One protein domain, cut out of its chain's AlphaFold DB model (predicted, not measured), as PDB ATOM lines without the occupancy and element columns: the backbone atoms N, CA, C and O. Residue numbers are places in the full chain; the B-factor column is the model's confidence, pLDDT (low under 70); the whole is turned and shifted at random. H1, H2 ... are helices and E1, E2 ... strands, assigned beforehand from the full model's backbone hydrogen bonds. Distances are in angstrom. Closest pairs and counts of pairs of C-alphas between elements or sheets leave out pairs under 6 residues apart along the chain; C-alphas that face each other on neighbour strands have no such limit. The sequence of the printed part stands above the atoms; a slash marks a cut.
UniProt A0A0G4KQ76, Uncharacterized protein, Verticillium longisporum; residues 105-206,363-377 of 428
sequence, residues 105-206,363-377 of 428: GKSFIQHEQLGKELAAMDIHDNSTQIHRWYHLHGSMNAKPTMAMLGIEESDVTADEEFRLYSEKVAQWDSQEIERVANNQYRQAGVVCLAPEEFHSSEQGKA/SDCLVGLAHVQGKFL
ATOM      1  N   GLY A 105     -22.535 -21.688 -44.718       88.19
ATOM      2  CA  GLY A 105     -23.454 -20.914 -43.867       88.19
ATOM      3  C   GLY A 105     -24.402 -21.751 -42.999       88.19
ATOM      4  O   GLY A 105     -25.286 -21.194 -42.356       88.19
ATOM      5  N   LYS A 106     -24.231 -23.076 -42.969       88.81
ATOM      6  CA  LYS A 106     -24.962 -24.001 -42.094       88.81
ATOM      7  C   LYS A 106     -23.993 -24.705 -41.155       88.81
ATOM      8  O   LYS A 106     -22.816 -24.828 -41.482       88.81
ATOM      9  N   SER A 107     -24.482 -25.189 -40.015       88.00
ATOM     10  CA  SER A 107     -23.664 -26.012 -39.116       88.00
ATOM     11  C   SER A 107     -23.082 -27.209 -39.871       88.00
ATOM     12  O   SER A 107     -23.773 -27.825 -40.687       88.00
ATOM     13  N   PHE A 108     -21.817 -27.539 -39.604       85.50
ATOM     14  CA  PHE A 108     -21.114 -28.621 -40.296       85.50
ATOM     15  C   PHE A 108     -21.824 -29.982 -40.172       85.50
ATOM     16  O   PHE A 108     -21.752 -30.783 -41.100       85.50
ATOM     17  N   ILE A 109     -22.584 -30.210 -39.092       82.62
ATOM     18  CA  ILE A 109     -23.384 -31.431 -38.888       82.62
ATOM     19  C   ILE A 109     -24.507 -31.593 -39.926       82.62
ATOM     20  O   ILE A 109     -24.986 -32.696 -40.156       82.62
ATOM     21  N   GLN A 110     -24.941 -30.496 -40.557       85.38
ATOM     22  CA  GLN A 110     -25.982 -30.497 -41.591       85.38
ATOM     23  C   GLN A 110     -25.412 -30.701 -43.002       85.38
ATOM     24  O   GLN A 110     -26.173 -30.795 -43.967       85.38
ATOM     25  N   HIS A 111     -24.088 -30.710 -43.158       87.19
ATOM     26  CA  HIS A 111     -23.449 -30.897 -44.453       87.19
ATOM     27  C   HIS A 111     -23.498 -32.375 -44.851       87.19
ATOM     28  O   HIS A 111     -23.007 -33.210 -44.107       87.19
ATOM     29  N   GLU A 112     -24.024 -32.710 -46.033       86.50
ATOM     30  CA  GLU A 112     -24.311 -34.103 -46.424       86.50
ATOM     31  C   GLU A 112     -23.104 -35.044 -46.282       86.50
ATOM     32  O   GLU A 112     -23.219 -36.092 -45.650       86.50
ATOM     33  N   GLN A 113     -21.937 -34.671 -46.826       84.69
ATOM     34  CA  GLN A 113     -20.737 -35.511 -46.719       84.69
ATOM     35  C   GLN A 113     -20.296 -35.666 -45.265       84.69
ATOM     36  O   GLN A 113     -19.971 -36.767 -44.846       84.69
ATOM     37  N   LEU A 114     -20.313 -34.581 -44.483       82.69
ATOM     38  CA  LEU A 114     -19.860 -34.641 -43.094       82.69
ATOM     39  C   LEU A 114     -20.864 -35.403 -42.236       82.69
ATOM     40  O   LEU A 114     -20.448 -36.152 -41.373       82.69
ATOM     41  N   GLY A 115     -22.160 -35.284 -42.515       79.81
ATOM     42  CA  GLY A 115     -23.204 -36.097 -41.905       79.81
ATOM     43  C   GLY A 115     -23.003 -37.586 -42.180       79.81
ATOM     44  O   GLY A 115     -23.162 -38.381 -41.265       79.81
ATOM     45  N   LYS A 116     -22.582 -37.973 -43.397       81.56
ATOM     46  CA  LYS A 116     -22.214 -39.368 -43.708       81.56
ATOM     47  C   LYS A 116     -20.978 -39.821 -42.939       81.56
ATOM     48  O   LYS A 116     -21.015 -40.902 -42.370       81.56
ATOM     49  N   GLU A 117     -19.925 -39.004 -42.879       81.94
ATOM     50  CA  GLU A 117     -18.738 -39.326 -42.073       81.94
ATOM     51  C   GLU A 117     -19.092 -39.437 -40.581       81.94
ATOM     52  O   GLU A 117     -18.654 -40.366 -39.917       81.94
ATOM     53  N   LEU A 118     -19.914 -38.522 -40.049       77.31
ATOM     54  CA  LEU A 118     -20.403 -38.513 -38.660       77.31
ATOM     55  C   LEU A 118     -21.301 -39.708 -38.348       77.31
ATOM     56  O   LEU A 118     -21.225 -40.229 -37.246       77.31
ATOM     57  N   ALA A 119     -22.120 -40.150 -39.301       71.44
ATOM     58  CA  ALA A 119     -22.933 -41.353 -39.159       71.44
ATOM     59  C   ALA A 119     -22.109 -42.641 -39.308       71.44
ATOM     60  O   ALA A 119     -22.471 -43.665 -38.743       71.44
ATOM     61  N   ALA A 120     -21.020 -42.603 -40.084       66.44
ATOM     62  CA  ALA A 120     -20.064 -43.702 -40.207       66.44
ATOM     63  C   ALA A 120     -19.089 -43.766 -39.024       66.44
ATOM     64  O   ALA A 120     -18.454 -44.798 -38.802       66.44
ATOM     65  N   MET A 121     -18.949 -42.670 -38.274       66.06
ATOM     66  CA  MET A 121     -18.313 -42.709 -36.971       66.06
ATOM     67  C   MET A 121     -19.194 -43.490 -36.025       66.06
ATOM     68  O   MET A 121     -20.387 -43.235 -35.888       66.06
ATOM     69  N   ASP A 122     -18.547 -44.392 -35.313       55.12
ATOM     70  CA  ASP A 122     -19.185 -45.194 -34.296       55.12
ATOM     71  C   ASP A 122     -19.373 -44.370 -33.009       55.12
ATOM     72  O   ASP A 122     -18.690 -44.536 -31.998       55.12
ATOM     73  N   ILE A 123     -20.222 -43.343 -33.094       49.62
ATOM     74  CA  ILE A 123     -20.557 -42.459 -31.969       49.62
ATOM     75  C   ILE A 123     -21.374 -43.188 -30.894       49.62
ATOM     76  O   ILE A 123     -21.381 -42.738 -29.751       49.62
ATOM     77  N   HIS A 124     -22.006 -44.303 -31.266       44.50
ATOM     78  CA  HIS A 124     -22.696 -45.235 -30.380       44.50
ATOM     79  C   HIS A 124     -21.675 -46.094 -29.610       44.50
ATOM     80  O   HIS A 124     -21.584 -46.014 -28.382       44.50
ATOM     81  N   ASP A 125     -20.737 -46.732 -30.316       47.28
ATOM     82  CA  ASP A 125     -19.679 -47.527 -29.682       47.28
ATOM     83  C   ASP A 125     -18.740 -46.717 -28.780       47.28
ATOM     84  O   ASP A 125     -18.240 -47.229 -27.780       47.28
ATOM     85  N   ASN A 126     -18.498 -45.435 -29.051       46.94
ATOM     86  CA  ASN A 126     -17.642 -44.613 -28.185       46.94
ATOM     87  C   ASN A 126     -18.286 -44.249 -26.830       46.94
ATOM     88  O   ASN A 126     -17.730 -43.411 -26.115       46.94
ATOM     89  N   SER A 127     -19.414 -44.872 -26.464       50.22
ATOM     90  CA  SER A 127     -20.154 -44.658 -25.219       50.22
ATOM     91  C   SER A 127     -19.242 -44.674 -23.987       50.22
ATOM     92  O   SER A 127     -18.804 -45.702 -23.463       50.22
ATOM     93  N   THR A 128     -18.945 -43.475 -23.497       56.94
ATOM     94  CA  THR A 128     -18.284 -43.275 -22.215       56.94
ATOM     95  C   THR A 128     -19.287 -43.507 -21.102       56.94
ATOM     96  O   THR A 128     -20.358 -42.900 -21.115       56.94
ATOM     97  N   GLN A 129     -18.952 -44.344 -20.128       60.34
ATOM     98  CA  GLN A 129     -19.854 -44.652 -19.020       60.34
ATOM     99  C   GLN A 129     -19.216 -44.312 -17.706       60.34
ATOM    100  O   GLN A 129     -18.098 -44.742 -17.438       60.34
ATOM    101  N   ILE A 130     -19.976 -43.618 -16.871       64.31
ATOM    102  CA  ILE A 130     -19.663 -43.442 -15.465       64.31
ATOM    103  C   ILE A 130     -20.689 -44.255 -14.696       64.31
ATOM    104  O   ILE A 130     -21.877 -43.956 -14.749       64.31
ATOM    105  N   HIS A 131     -20.239 -45.273 -13.972       62.22
ATOM    106  CA  HIS A 131     -21.092 -45.973 -13.021       62.22
ATOM    107  C   HIS A 131     -20.393 -46.045 -11.670       62.22
ATOM    108  O   HIS A 131     -19.257 -46.515 -11.613       62.22
ATOM    109  N   ARG A 132     -21.095 -45.612 -10.604       60.47
ATOM    110  CA  ARG A 132     -20.679 -45.649  -9.184       60.47
ATOM    111  C   ARG A 132     -19.158 -45.712  -9.029       60.47
ATOM    112  O   ARG A 132     -18.638 -46.706  -8.526       60.47
ATOM    113  N   TRP A 133     -18.480 -44.648  -9.462       79.75
ATOM    114  CA  TRP A 133     -17.040 -44.427  -9.269       79.75
ATOM    115  C   TRP A 133     -16.069 -45.029 -10.299       79.75
ATOM    116  O   TRP A 133     -14.870 -44.969 -10.055       79.75
ATOM    117  N   TYR A 134     -16.504 -45.543 -11.453       91.62
ATOM    118  CA  TYR A 134     -15.590 -45.899 -12.554       91.62
ATOM    119  C   TYR A 134     -16.039 -45.295 -13.886       91.62
ATOM    120  O   TYR A 134     -17.205 -45.433 -14.260       91.62
ATOM    121  N   HIS A 135     -15.110 -44.647 -14.596       92.38
ATOM    122  CA  HIS A 135     -15.305 -44.147 -15.954       92.38
ATOM    123  C   HIS A 135     -14.629 -45.080 -16.961       92.38
ATOM    124  O   HIS A 135     -13.413 -45.255 -16.914       92.38
ATOM    125  N   LEU A 136     -15.389 -45.636 -17.904       91.50
ATOM    126  CA  LEU A 136     -14.890 -46.465 -19.004       91.50
ATOM    127  C   LEU A 136     -15.108 -45.752 -20.341       91.50
ATOM    128  O   LEU A 136     -16.183 -45.209 -20.570       91.50
ATOM    129  N   HIS A 137     -14.110 -45.772 -21.226       89.81
ATOM    130  CA  HIS A 137     -14.136 -45.047 -22.498       89.81
ATOM    131  C   HIS A 137     -13.904 -45.998 -23.692       89.81
ATOM    132  O   HIS A 137     -12.896 -46.708 -23.740       89.81
ATOM    133  N   GLY A 138     -14.803 -45.981 -24.689       80.69
ATOM    134  CA  GLY A 138     -14.757 -46.824 -25.908       80.69
ATOM    135  C   GLY A 138     -13.628 -46.492 -26.902       80.69
ATOM    136  O   GLY A 138     -13.300 -47.258 -27.804       80.69
ATOM    137  N   SER A 139     -12.948 -45.372 -26.685       82.31
ATOM    138  CA  SER A 139     -11.831 -44.857 -27.489       82.31
ATOM    139  C   SER A 139     -12.275 -44.434 -28.895       82.31
ATOM    140  O   SER A 139     -13.217 -43.671 -28.989       82.31
ATOM    141  N   MET A 140     -11.570 -44.826 -29.965       80.75
ATOM    142  CA  MET A 140     -12.042 -44.677 -31.362       80.75
ATOM    143  C   MET A 140     -12.387 -46.044 -31.981       80.75
ATOM    144  O   MET A 140     -12.419 -46.195 -33.199       80.75
ATOM    145  N   ASN A 141     -12.472 -47.078 -31.143       81.62
ATOM    146  CA  ASN A 141     -12.767 -48.454 -31.517       81.62
ATOM    147  C   ASN A 141     -13.217 -49.174 -30.248       81.62
ATOM    148  O   ASN A 141     -12.365 -49.617 -29.461       81.62
ATOM    149  N   ALA A 142     -14.528 -49.286 -30.065       82.88
ATOM    150  CA  ALA A 142     -15.084 -49.826 -28.837       82.88
ATOM    151  C   ALA A 142     -15.281 -51.331 -28.847       82.88
ATOM    152  O   ALA A 142     -15.534 -51.898 -27.790       82.88
ATOM    153  N   LYS A 143     -15.051 -52.012 -29.973       86.62
ATOM    154  CA  LYS A 143     -15.136 -53.478 -30.051       86.62
ATOM    155  C   LYS A 143     -14.401 -54.202 -28.915       86.62
ATOM    156  O   LYS A 143     -14.958 -55.152 -28.371       86.62
ATOM    157  N   PRO A 144     -13.189 -53.789 -28.483       90.38
ATOM    158  CA  PRO A 144     -12.557 -54.403 -27.317       90.38
ATOM    159  C   PRO A 144     -13.310 -54.130 -26.004       90.38
ATOM    160  O   PRO A 144     -13.363 -55.013 -25.156       90.38
ATOM    161  N   THR A 145     -13.903 -52.945 -25.834       90.38
ATOM    162  CA  THR A 145     -14.741 -52.586 -24.676       90.38
ATOM    163  C   THR A 145     -16.037 -53.398 -24.657       90.38
ATOM    164  O   THR A 145     -16.374 -53.990 -23.634       90.38
ATOM    165  N   MET A 146     -16.717 -53.519 -25.796       90.19
ATOM    166  CA  MET A 146     -17.901 -54.367 -25.957       90.19
ATOM    167  C   MET A 146     -17.596 -55.830 -25.638       90.19
ATOM    168  O   MET A 146     -18.288 -56.454 -24.836       90.19
ATOM    169  N   ALA A 147     -16.505 -56.363 -26.201       92.38
ATOM    170  CA  ALA A 147     -16.061 -57.729 -25.945       92.38
ATOM    171  C   ALA A 147     -15.714 -57.961 -24.466       92.38
ATOM    172  O   ALA A 147     -15.967 -59.044 -23.944       92.38
ATOM    173  N   MET A 148     -15.155 -56.958 -23.782       93.88
ATOM    174  CA  MET A 148     -14.892 -57.005 -22.341       93.88
ATOM    175  C   MET A 148     -16.188 -57.080 -21.522       93.88
ATOM    176  O   MET A 148     -16.256 -57.835 -20.556       93.88
ATOM    177  N   LEU A 149     -17.212 -56.314 -21.904       92.25
ATOM    178  CA  LEU A 149     -18.498 -56.250 -21.198       92.25
ATOM    179  C   LEU A 149     -19.496 -57.340 -21.631       92.25
ATOM    180  O   LEU A 149     -20.561 -57.485 -21.022       92.25
ATOM    181  N   GLY A 150     -19.177 -58.112 -22.673       92.94
ATOM    182  CA  GLY A 150     -20.102 -59.070 -23.277       92.94
ATOM    183  C   GLY A 150     -21.340 -58.374 -23.847       92.94
ATOM    184  O   GLY A 150     -22.465 -58.791 -23.559       92.94
ATOM    185  N   ILE A 151     -21.118 -57.272 -24.565       89.81
ATOM    186  CA  ILE A 151     -22.134 -56.508 -25.292       89.81
ATOM    187  C   ILE A 151     -21.973 -56.817 -26.779       89.81
ATOM    188  O   ILE A 151     -20.858 -56.832 -27.299       89.81
ATOM    189  N   GLU A 152     -23.087 -57.097 -27.445       87.62
ATOM    190  CA  GLU A 152     -23.147 -57.275 -28.895       87.62
ATOM    191  C   GLU A 152     -23.636 -55.983 -29.551       87.62
ATOM    192  O   GLU A 152     -24.344 -55.194 -28.929       87.62
ATOM    193  N   GLU A 153     -23.244 -55.775 -30.804       81.88
ATOM    194  CA  GLU A 153     -23.682 -54.630 -31.602       81.88
ATOM    195  C   GLU A 153     -25.199 -54.706 -31.824       81.88
ATOM    196  O   GLU A 153     -25.730 -55.740 -32.241       81.88
ATOM    197  N   SER A 154     -25.909 -53.622 -31.514       79.62
ATOM    198  CA  SER A 154     -27.368 -53.569 -31.593       79.62
ATOM    199  C   SER A 154     -27.849 -52.178 -31.985       79.62
ATOM    200  O   SER A 154     -27.315 -51.188 -31.497       79.62
ATOM    201  N   ASP A 155     -28.889 -52.112 -32.814       80.12
ATOM    202  CA  ASP A 155     -29.522 -50.860 -33.238       80.12
ATOM    203  C   ASP A 155     -30.521 -50.395 -32.165       80.12
ATOM    204  O   ASP A 155     -31.700 -50.761 -32.179       80.12
ATOM    205  N   VAL A 156     -30.010 -49.676 -31.164       80.31
ATOM    206  CA  VAL A 156     -30.770 -49.137 -30.026       80.31
ATOM    207  C   VAL A 156     -30.586 -47.624 -29.928       80.31
ATOM    208  O   VAL A 156     -29.655 -47.045 -30.484       80.31
ATOM    209  N   THR A 157     -31.483 -46.950 -29.210       82.19
ATOM    210  CA  THR A 157     -31.326 -45.515 -28.945       82.19
ATOM    211  C   THR A 157     -30.136 -45.246 -28.017       82.19
ATOM    212  O   THR A 157     -29.767 -46.095 -27.211       82.19
ATOM    213  N   ALA A 158     -29.576 -44.032 -28.058       76.38
ATOM    214  CA  ALA A 158     -28.467 -43.641 -27.178       76.38
ATOM    215  C   ALA A 158     -28.796 -43.802 -25.676       76.38
ATOM    216  O   ALA A 158     -27.925 -44.157 -24.886       76.38
ATOM    217  N   ASP A 159     -30.055 -43.588 -25.279       78.94
ATOM    218  CA  ASP A 159     -30.503 -43.783 -23.893       78.94
ATOM    219  C   ASP A 159     -30.553 -45.269 -23.499       78.94
ATOM    220  O   ASP A 159     -30.233 -45.628 -22.365       78.94
ATOM    221  N   GLU A 160     -30.986 -46.141 -24.412       85.56
ATOM    222  CA  GLU A 160     -31.005 -47.594 -24.199       85.56
ATOM    223  C   GLU A 160     -29.587 -48.156 -24.152       85.56
ATOM    224  O   GLU A 160     -29.269 -48.942 -23.259       85.56
ATOM    225  N   GLU A 161     -28.731 -47.690 -25.062       81.38
ATOM    226  CA  GLU A 161     -27.309 -47.990 -25.080       81.38
ATOM    227  C   GLU A 161     -26.672 -47.592 -23.750       81.38
ATOM    228  O   GLU A 161     -26.139 -48.450 -23.049       81.38
ATOM    229  N   PHE A 162     -26.833 -46.333 -23.328       80.44
ATOM    230  CA  PHE A 162     -26.314 -45.827 -22.059       80.44
ATOM    231  C   PHE A 162     -26.729 -46.694 -20.862       80.44
ATOM    232  O   PHE A 162     -25.894 -47.005 -20.007       80.44
ATOM    233  N   ARG A 163     -28.000 -47.115 -20.791       84.50
ATOM    234  CA  ARG A 163     -28.497 -47.979 -19.707       84.50
ATOM    235  C   ARG A 163     -27.856 -49.360 -19.735       84.50
ATOM    236  O   ARG A 163     -27.349 -49.788 -18.702       84.50
ATOM    237  N   LEU A 164     -27.839 -50.026 -20.890       87.88
ATOM    238  CA  LEU A 164     -27.252 -51.362 -21.054       87.88
ATOM    239  C   LEU A 164     -25.803 -51.388 -20.564       87.88
ATOM    240  O   LEU A 164     -25.388 -52.231 -19.772       87.88
ATOM    241  N   TYR A 165     -25.040 -50.425 -21.043       88.00
ATOM    242  CA  TYR A 165     -23.636 -50.256 -20.751       88.00
ATOM    243  C   TYR A 165     -23.394 -49.940 -19.263       88.00
ATOM    244  O   TYR A 165     -22.617 -50.630 -18.597       88.00
ATOM    245  N   SER A 166     -24.165 -49.005 -18.696       85.25
ATOM    246  CA  SER A 166     -24.132 -48.696 -17.260       85.25
ATOM    247  C   SER A 166     -24.438 -49.922 -16.394       85.25
ATOM    248  O   SER A 166     -23.724 -50.182 -15.427       85.25
ATOM    249  N   GLU A 167     -25.449 -50.718 -16.754       88.31
ATOM    250  CA  GLU A 167     -25.811 -51.961 -16.061       88.31
ATOM    251  C   GLU A 167     -24.716 -53.032 -16.147       88.31
ATOM    252  O   GLU A 167     -24.545 -53.818 -15.212       88.31
ATOM    253  N   LYS A 168     -23.965 -53.085 -17.253       91.31
ATOM    254  CA  LYS A 168     -22.840 -54.014 -17.421       91.31
ATOM    255  C   LYS A 168     -21.636 -53.590 -16.597       91.31
ATOM    256  O   LYS A 168     -21.070 -54.432 -15.909       91.31
ATOM    257  N   VAL A 169     -21.272 -52.307 -16.612       90.19
ATOM    258  CA  VAL A 169     -20.182 -51.774 -15.776       90.19
ATOM    259  C   VAL A 169     -20.517 -51.920 -14.288       90.19
ATOM    260  O   VAL A 169     -19.641 -52.278 -13.504       90.19
ATOM    261  N   ALA A 170     -21.789 -51.765 -13.902       88.19
ATOM    262  CA  ALA A 170     -22.266 -51.930 -12.524       88.19
ATOM    263  C   ALA A 170     -21.981 -53.298 -11.893       88.19
ATOM    264  O   ALA A 170     -21.991 -53.427 -10.668       88.19
ATOM    265  N   GLN A 171     -21.771 -54.325 -12.716       91.06
ATOM    266  CA  GLN A 171     -21.532 -55.696 -12.263       91.06
ATOM    267  C   GLN A 171     -20.080 -55.942 -11.842       91.06
ATOM    268  O   GLN A 171     -19.772 -57.019 -11.331       91.06
ATOM    269  N   TRP A 172     -19.191 -54.969 -12.048       92.25
ATOM    270  CA  TRP A 172     -17.773 -55.101 -11.751       92.25
ATOM    271  C   TRP A 172     -17.375 -54.402 -10.453       92.25
ATOM    272  O   TRP A 172     -17.891 -53.343 -10.100       92.25
ATOM    273  N   ASP A 173     -16.376 -54.972  -9.781       91.81
ATOM    274  CA  ASP A 173     -15.570 -54.238  -8.808       91.81
ATOM    275  C   ASP A 173     -14.669 -53.222  -9.532       91.81
ATOM    276  O   ASP A 173     -14.124 -53.519 -10.600       91.81
ATOM    277  N   SER A 174     -14.500 -52.030  -8.952       88.62
ATOM    278  CA  SER A 174     -13.795 -50.919  -9.601       88.62
ATOM    279  C   SER A 174     -12.302 -51.195  -9.819       88.62
ATOM    280  O   SER A 174     -11.747 -50.782 -10.836       88.62
ATOM    281  N   GLN A 175     -11.653 -51.947  -8.923       89.62
ATOM    282  CA  GLN A 175     -10.247 -52.327  -9.077       89.62
ATOM    283  C   GLN A 175     -10.088 -53.419 -10.136       89.62
ATOM    284  O   GLN A 175      -9.144 -53.396 -10.931       89.62
ATOM    285  N   GLU A 176     -11.025 -54.368 -10.180       93.19
ATOM    286  CA  GLU A 176     -10.978 -55.440 -11.170       93.19
ATOM    287  C   GLU A 176     -11.258 -54.928 -12.588       93.19
ATOM    288  O   GLU A 176     -10.494 -55.249 -13.503       93.19
ATOM    289  N   ILE A 177     -12.281 -54.088 -12.789       92.81
ATOM    290  CA  ILE A 177     -12.533 -53.499 -14.114       92.81
ATOM    291  C   ILE A 177     -11.389 -52.583 -14.546       92.81
ATOM    292  O   ILE A 177     -11.004 -52.629 -15.714       92.81
ATOM    293  N   GLU A 178     -10.776 -51.829 -13.624       92.19
ATOM    294  CA  GLU A 178      -9.596 -51.022 -13.941       92.19
ATOM    295  C   GLU A 178      -8.467 -51.895 -14.499       92.19
ATOM    296  O   GLU A 178      -7.907 -51.605 -15.564       92.19
ATOM    297  N   ARG A 179      -8.158 -52.992 -13.798       93.94
ATOM    298  CA  ARG A 179      -7.117 -53.940 -14.191       93.94
ATOM    299  C   ARG A 179      -7.435 -54.595 -15.534       93.94
ATOM    300  O   ARG A 179      -6.546 -54.700 -16.380       93.94
ATOM    301  N   VAL A 180      -8.666 -55.061 -15.738       95.06
ATOM    302  CA  VAL A 180      -9.075 -55.760 -16.965       95.06
ATOM    303  C   VAL A 180      -9.077 -54.807 -18.161       95.06
ATOM    304  O   VAL A 180      -8.420 -55.102 -19.166       95.06
ATOM    305  N   ALA A 181      -9.716 -53.641 -18.039       93.88
ATOM    306  CA  ALA A 181      -9.802 -52.657 -19.113       93.88
ATOM    307  C   ALA A 181      -8.412 -52.176 -19.551       93.88
ATOM    308  O   ALA A 181      -8.066 -52.269 -20.731       93.88
ATOM    309  N   ASN A 182      -7.576 -51.741 -18.600       93.75
ATOM    310  CA  ASN A 182      -6.278 -51.150 -18.918       93.75
ATOM    311  C   ASN A 182      -5.224 -52.196 -19.305       93.75
ATOM    312  O   ASN A 182      -4.517 -52.016 -20.300       93.75
ATOM    313  N   ASN A 183      -5.103 -53.296 -18.552       92.81
ATOM    314  CA  ASN A 183      -3.969 -54.213 -18.715       92.81
ATOM    315  C   ASN A 183      -4.239 -55.323 -19.736       92.81
ATOM    316  O   ASN A 183      -3.299 -55.783 -20.386       92.81
ATOM    317  N   GLN A 184      -5.496 -55.756 -19.891       93.94
ATOM    318  CA  GLN A 184      -5.848 -56.842 -20.812       93.94
ATOM    319  C   GLN A 184      -6.383 -56.301 -22.137       93.94
ATOM    320  O   GLN A 184      -5.823 -56.594 -23.193       93.94
ATOM    321  N   TYR A 185      -7.415 -55.456 -22.080       92.94
ATOM    322  CA  TYR A 185      -8.082 -54.934 -23.278       92.94
ATOM    323  C   TYR A 185      -7.435 -53.657 -23.830       92.94
ATOM    324  O   TYR A 185      -7.712 -53.266 -24.965       92.94
ATOM    325  N   ARG A 186      -6.520 -53.034 -23.070       90.62
ATOM    326  CA  ARG A 186      -5.811 -51.789 -23.427       90.62
ATOM    327  C   ARG A 186      -6.753 -50.631 -23.773       90.62
ATOM    328  O   ARG A 186      -6.398 -49.774 -24.600       90.62
ATOM    329  N   GLN A 187      -7.915 -50.629 -23.130       91.56
ATOM    330  CA  GLN A 187      -8.938 -49.596 -23.204       91.56
ATOM    331  C   GLN A 187      -8.758 -48.592 -22.073       91.56
ATOM    332  O   GLN A 187      -8.191 -48.910 -21.029       91.56
ATOM    333  N   ALA A 188      -9.182 -47.359 -22.326       93.00
ATOM    334  CA  ALA A 188      -9.062 -46.295 -21.348       93.00
ATOM    335  C   ALA A 188     -10.187 -46.419 -20.317       93.00
ATOM    336  O   ALA A 188     -11.362 -46.514 -20.669       93.00
ATOM    337  N   GLY A 189      -9.819 -46.406 -19.045       93.62
ATOM    338  CA  GLY A 189     -10.773 -46.371 -17.952       93.62
ATOM    339  C   GLY A 189     -10.072 -46.091 -16.632       93.62
ATOM    340  O   GLY A 189      -8.878 -46.379 -16.497       93.62
ATOM    341  N   VAL A 190     -10.790 -45.490 -15.691       95.12
ATOM    342  CA  VAL A 190     -10.224 -45.072 -14.408       95.12
ATOM    343  C   VAL A 190     -11.280 -45.026 -13.317       95.12
ATOM    344  O   VAL A 190     -12.444 -44.712 -13.574       95.12
ATOM    345  N   VAL A 191     -10.860 -45.296 -12.084       93.50
ATOM    346  CA  VAL A 191     -11.658 -44.953 -10.906       93.50
ATOM    347  C   VAL A 191     -11.798 -43.430 -10.809       93.50
ATOM    348  O   VAL A 191     -10.816 -42.696 -10.899       93.50
ATOM    349  N   CYS A 192     -13.022 -42.944 -10.621       93.94
ATOM    350  CA  CYS A 192     -13.295 -41.537 -10.361       93.94
ATOM    351  C   CYS A 192     -12.877 -41.210  -8.922       93.94
ATOM    352  O   CYS A 192     -13.569 -41.607  -7.985       93.94
ATOM    353  N   LEU A 193     -11.760 -40.508  -8.751       94.31
ATOM    354  CA  LEU A 193     -11.243 -40.137  -7.433       94.31
ATOM    355  C   LEU A 193     -11.853 -38.816  -6.957       94.31
ATOM    356  O   LEU A 193     -12.285 -37.994  -7.760       94.31
ATOM    357  N   ALA A 194     -11.859 -38.565  -5.654       93.88
ATOM    358  CA  ALA A 194     -11.930 -37.205  -5.128       93.88
ATOM    359  C   ALA A 194     -10.557 -36.502  -5.259       93.88
ATOM    360  O   ALA A 194      -9.525 -37.179  -5.298       93.88
ATOM    361  N   PRO A 195     -10.499 -35.154  -5.267       94.81
ATOM    362  CA  PRO A 195      -9.232 -34.424  -5.378       94.81
ATOM    363  C   PRO A 195      -8.173 -34.840  -4.342       94.81
ATOM    364  O   PRO A 195      -6.998 -35.015  -4.665       94.81
ATOM    365  N   GLU A 196      -8.574 -35.065  -3.089       95.31
ATOM    366  CA  GLU A 196      -7.664 -35.474  -2.013       95.31
ATOM    367  C   GLU A 196      -7.137 -36.909  -2.199       95.31
ATOM    368  O   GLU A 196      -5.986 -37.216  -1.866       95.31
ATOM    369  N   GLU A 197      -7.960 -37.796  -2.762       95.81
ATOM    370  CA  GLU A 197      -7.567 -39.166  -3.104       95.81
ATOM    371  C   GLU A 197      -6.562 -39.165  -4.256       95.81
ATOM    372  O   GLU A 197      -5.535 -39.845  -4.180       95.81
ATOM    373  N   PHE A 198      -6.784 -38.331  -5.278       96.19
ATOM    374  CA  PHE A 198      -5.812 -38.142  -6.349       96.19
ATOM    375  C   PHE A 198      -4.475 -37.642  -5.797       96.19
ATOM    376  O   PHE A 198      -3.461 -38.307  -6.000       96.19
ATOM    377  N   HIS A 199      -4.453 -36.544  -5.035       95.44
ATOM    378  CA  HIS A 199      -3.212 -35.976  -4.488       95.44
ATOM    379  C   HIS A 199      -2.447 -36.934  -3.561       95.44
ATOM    380  O   HIS A 199      -1.220 -36.861  -3.464       95.44
ATOM    381  N   SER A 200      -3.142 -37.850  -2.881       96.38
ATOM    382  CA  SER A 200      -2.509 -38.858  -2.021       96.38
ATOM    383  C   SER A 200      -2.060 -40.124  -2.768       96.38
ATOM    384  O   SER A 200      -1.198 -40.855  -2.252       96.38
ATOM    385  N   SER A 201      -2.569 -40.360  -3.981       96.19
ATOM    386  CA  SER A 201      -2.178 -41.475  -4.851       96.19
ATOM    387  C   SER A 201      -0.726 -41.372  -5.342       96.19
ATOM    388  O   SER A 201      -0.099 -40.312  -5.307       96.19
ATOM    389  N   GLU A 202      -0.171 -42.485  -5.829       96.62
ATOM    390  CA  GLU A 202       1.167 -42.492  -6.440       96.62
ATOM    391  C   GLU A 202       1.240 -41.615  -7.697       96.62
ATOM    392  O   GLU A 202       2.237 -40.921  -7.894       96.62
ATOM    393  N   GLN A 203       0.181 -41.594  -8.520       96.38
ATOM    394  CA  GLN A 203       0.143 -40.742  -9.710       96.38
ATOM    395  C   GLN A 203       0.051 -39.263  -9.338       96.38
ATOM    396  O   GLN A 203       0.798 -38.457  -9.884       96.38
ATOM    397  N   GLY A 204      -0.818 -38.897  -8.391       96.69
ATOM    398  CA  GLY A 204      -0.943 -37.505  -7.958       96.69
ATOM    399  C   GLY A 204       0.353 -36.969  -7.364       96.69
ATOM    400  O   GLY A 204       0.767 -35.869  -7.712       96.69
ATOM    401  N   LYS A 205       1.074 -37.774  -6.573       96.00
ATOM    402  CA  LYS A 205       2.419 -37.418  -6.086       96.00
ATOM    403  C   LYS A 205       3.437 -37.249  -7.215       96.00
ATOM    404  O   LYS A 205       4.278 -36.360  -7.133       96.00
ATOM    405  N   ALA A 206       3.373 -38.081  -8.257       94.94
ATOM    406  CA  ALA A 206       4.250 -37.954  -9.422       94.94
ATOM    407  C   ALA A 206       3.969 -36.675 -10.235       94.94
ATOM    408  O   ALA A 206       4.898 -36.107 -10.810       94.94
ATOM    409  N   SER A 363      -8.934 -38.083 -17.546       96.62
ATOM    410  CA  SER A 363      -8.211 -37.120 -16.709       96.62
ATOM    411  C   SER A 363      -9.144 -36.433 -15.707       96.62
ATOM    412  O   SER A 363      -8.848 -36.411 -14.515       96.62
ATOM    413  N   ASP A 364     -10.303 -35.954 -16.164       96.00
ATOM    414  CA  ASP A 364     -11.307 -35.263 -15.346       96.00
ATOM    415  C   ASP A 364     -11.812 -36.154 -14.196       96.00
ATOM    416  O   ASP A 364     -12.000 -35.688 -13.069       96.00
ATOM    417  N   CYS A 365     -12.004 -37.451 -14.457       95.75
ATOM    418  CA  CYS A 365     -12.357 -38.437 -13.438       95.75
ATOM    419  C   CYS A 365     -11.187 -38.763 -12.501       95.75
ATOM    420  O   CYS A 365     -11.388 -38.834 -11.288       95.75
ATOM    421  N   LEU A 366      -9.976 -38.935 -13.037       96.12
ATOM    422  CA  LEU A 366      -8.788 -39.287 -12.260       96.12
ATOM    423  C   LEU A 366      -8.431 -38.215 -11.231       96.12
ATOM    424  O   LEU A 366      -8.109 -38.553 -10.098       96.12
ATOM    425  N   VAL A 367      -8.445 -36.937 -11.618       96.06
ATOM    426  CA  VAL A 367      -8.026 -35.838 -10.724       96.06
ATOM    427  C   VAL A 367      -9.144 -35.361  -9.795       96.06
ATOM    428  O   VAL A 367      -8.944 -34.479  -8.964       96.06
ATOM    429  N   GLY A 368     -10.342 -35.924  -9.955       94.94
ATOM    430  CA  GLY A 368     -11.528 -35.603  -9.174       94.94
ATOM    431  C   GLY A 368     -12.289 -34.358  -9.587       94.94
ATOM    432  O   GLY A 368     -13.215 -33.947  -8.886       94.94
ATOM    433  N   LEU A 369     -11.998 -33.806 -10.762       95.00
ATOM    434  CA  LEU A 369     -12.795 -32.733 -11.342       95.00
ATOM    435  C   LEU A 369     -14.248 -33.182 -11.590       95.00
ATOM    436  O   LEU A 369     -15.181 -32.437 -11.289       95.00
ATOM    437  N   ALA A 370     -14.454 -34.427 -12.035       94.75
ATOM    438  CA  ALA A 370     -15.794 -34.990 -12.205       94.75
ATOM    439  C   ALA A 370     -16.574 -35.089 -10.877       94.75
ATOM    440  O   ALA A 370     -17.784 -34.867 -10.833       94.75
ATOM    441  N   HIS A 371     -15.884 -35.375  -9.767       93.56
ATOM    442  CA  HIS A 371     -16.490 -35.398  -8.431       93.56
ATOM    443  C   HIS A 371     -16.927 -34.001  -7.980       93.56
ATOM    444  O   HIS A 371     -18.027 -33.814  -7.458       93.56
ATOM    445  N   VAL A 372     -16.080 -32.996  -8.216       95.00
ATOM    446  CA  VAL A 372     -16.386 -31.592  -7.899       95.00
ATOM    447  C   VAL A 372     -17.578 -31.097  -8.725       95.00
ATOM    448  O   VAL A 372     -18.473 -30.448  -8.183       95.00
ATOM    449  N   GLN A 373     -17.638 -31.449 -10.010       95.50
ATOM    450  CA  GLN A 373     -18.762 -31.122 -10.887       95.50
ATOM    451  C   GLN A 373     -20.069 -31.794 -10.433       95.50
ATOM    452  O   GLN A 373     -21.096 -31.120 -10.369       95.50
ATOM    453  N   GLY A 374     -20.043 -33.081 -10.073       94.19
ATOM    454  CA  GLY A 374     -21.213 -33.792  -9.546       94.19
ATOM    455  C   GLY A 374     -21.808 -33.106  -8.314       94.19
ATOM    456  O   GLY A 374     -22.992 -32.763  -8.290       94.19
ATOM    457  N   LYS A 375     -20.951 -32.766  -7.340       94.88
ATOM    458  CA  LYS A 375     -21.346 -31.999  -6.146       94.88
ATOM    459  C   LYS A 375     -21.926 -30.627  -6.483       94.88
ATOM    460  O   LYS A 375     -22.913 -30.221  -5.876       94.88
ATOM    461  N   PHE A 376     -21.328 -29.911  -7.436       95.94
ATOM    462  CA  PHE A 376     -21.827 -28.611  -7.894       95.94
ATOM    463  C   PHE A 376     -23.240 -28.701  -8.488       95.94
ATOM    464  O   PHE A 376     -24.051 -27.802  -8.280       95.94
ATOM    465  N   LEU A 377     -23.557 -29.809  -9.161       95.62
ATOM    466  CA  LEU A 377     -24.892 -30.096  -9.689       95.62
ATOM    467  C   LEU A 377     -25.867 -30.652  -8.631       95.62
ATOM    468  O   LEU A 377     -27.027 -30.904  -8.949       95.62
TER     469      LEU A 377
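Overview. This is residues 105 to 206 and 363 to 377 of the 428 residues of an uncharacterized protein of Verticillium longisporum (UniProt A0A0G4KQ76). A small three-stranded sheet, E1 E2 E3, sits in the middle with H3 and H4 over one face and the short H7 on the other; H5 and H8 are close to H7, and H6 lies beyond H5. An arm that includes H1 leads away from this body, and its residues 110 to 116 stick out. The 117 printed residues hold, in order, H1 E1 E2 H2 H3 H4 E3 H5 H6 H7 H8; the sheet is antiparallel, in the order E1 E2 E3, and the class is mostly helix. The whole is only just loose, close to compact, with a radius of gyration of the C-alphas of 16.4 A and spans of 50 by 37 by 26 A.

Along the chain. Find C-alpha 112 at (-24.311, -34.103, -46.424); there H1 begins, residues 112 to 120, 12.2 A long. Next come E1, residues 129 to 131, and E2, 134 to 137, a hairpin. Read on through H2, 143 to 149, to H3, 158 to 169, 16.3 A, and H4, 174 to 184, 15.0 A. E3, 188 to 191, begins at C-alpha 188, (-9.062, -46.295, -21.348), and runs 10.8 A. H5, 195 to 200, H6, 202 to 206, and H7, 363 to 366, follow; H8, 369 to 376, ends at C-alpha 376, (-21.827, -28.611, -7.894).

Arrangement. Start at the inner strand E2: N 129 and O 136 of E1 and E2 are 2.9 A apart, and N 135 and O 190 of E2 and E3 are 2.9 A apart, both within hydrogen-bond range. H4 is on the sheet at a height of 8.0 A, over E3 and along the strands at 21 degrees on the local plane; its closest C-alphas to E3 are Glu 178 and Val 190, 6.0 A. H3, on the same face, has its closest C-alphas to E1 at His 131 and Ser 166, 5.9 A. H7 is on the opposite face; its closest C-alphas to E3 are Val 190 and Leu 366, 6.3 A. H2 and H3 only just touch, with 3 pairs of C-alphas within 8 A, made by residues 165 to 169 of H3; the closest are Leu 149 and Lys 168, 6.2 A. Every O i to N i+4 pair is within hydrogen-bond range in H1, H2, H3, H4, H5, H6 and H8; H7 is too short for one.

Size, cuts and confidence. The C-alphas of Gly 105 and Ser 200 are the two farthest apart, 50.1 A. Residues 207 to 362 are cut out, and C-alphas 206 and 363 are 14.5 A apart across the cut. Of the links printed whole, none is long. The mean pLDDT of the printed part is 86.0; residues 120 to 132 are under 70.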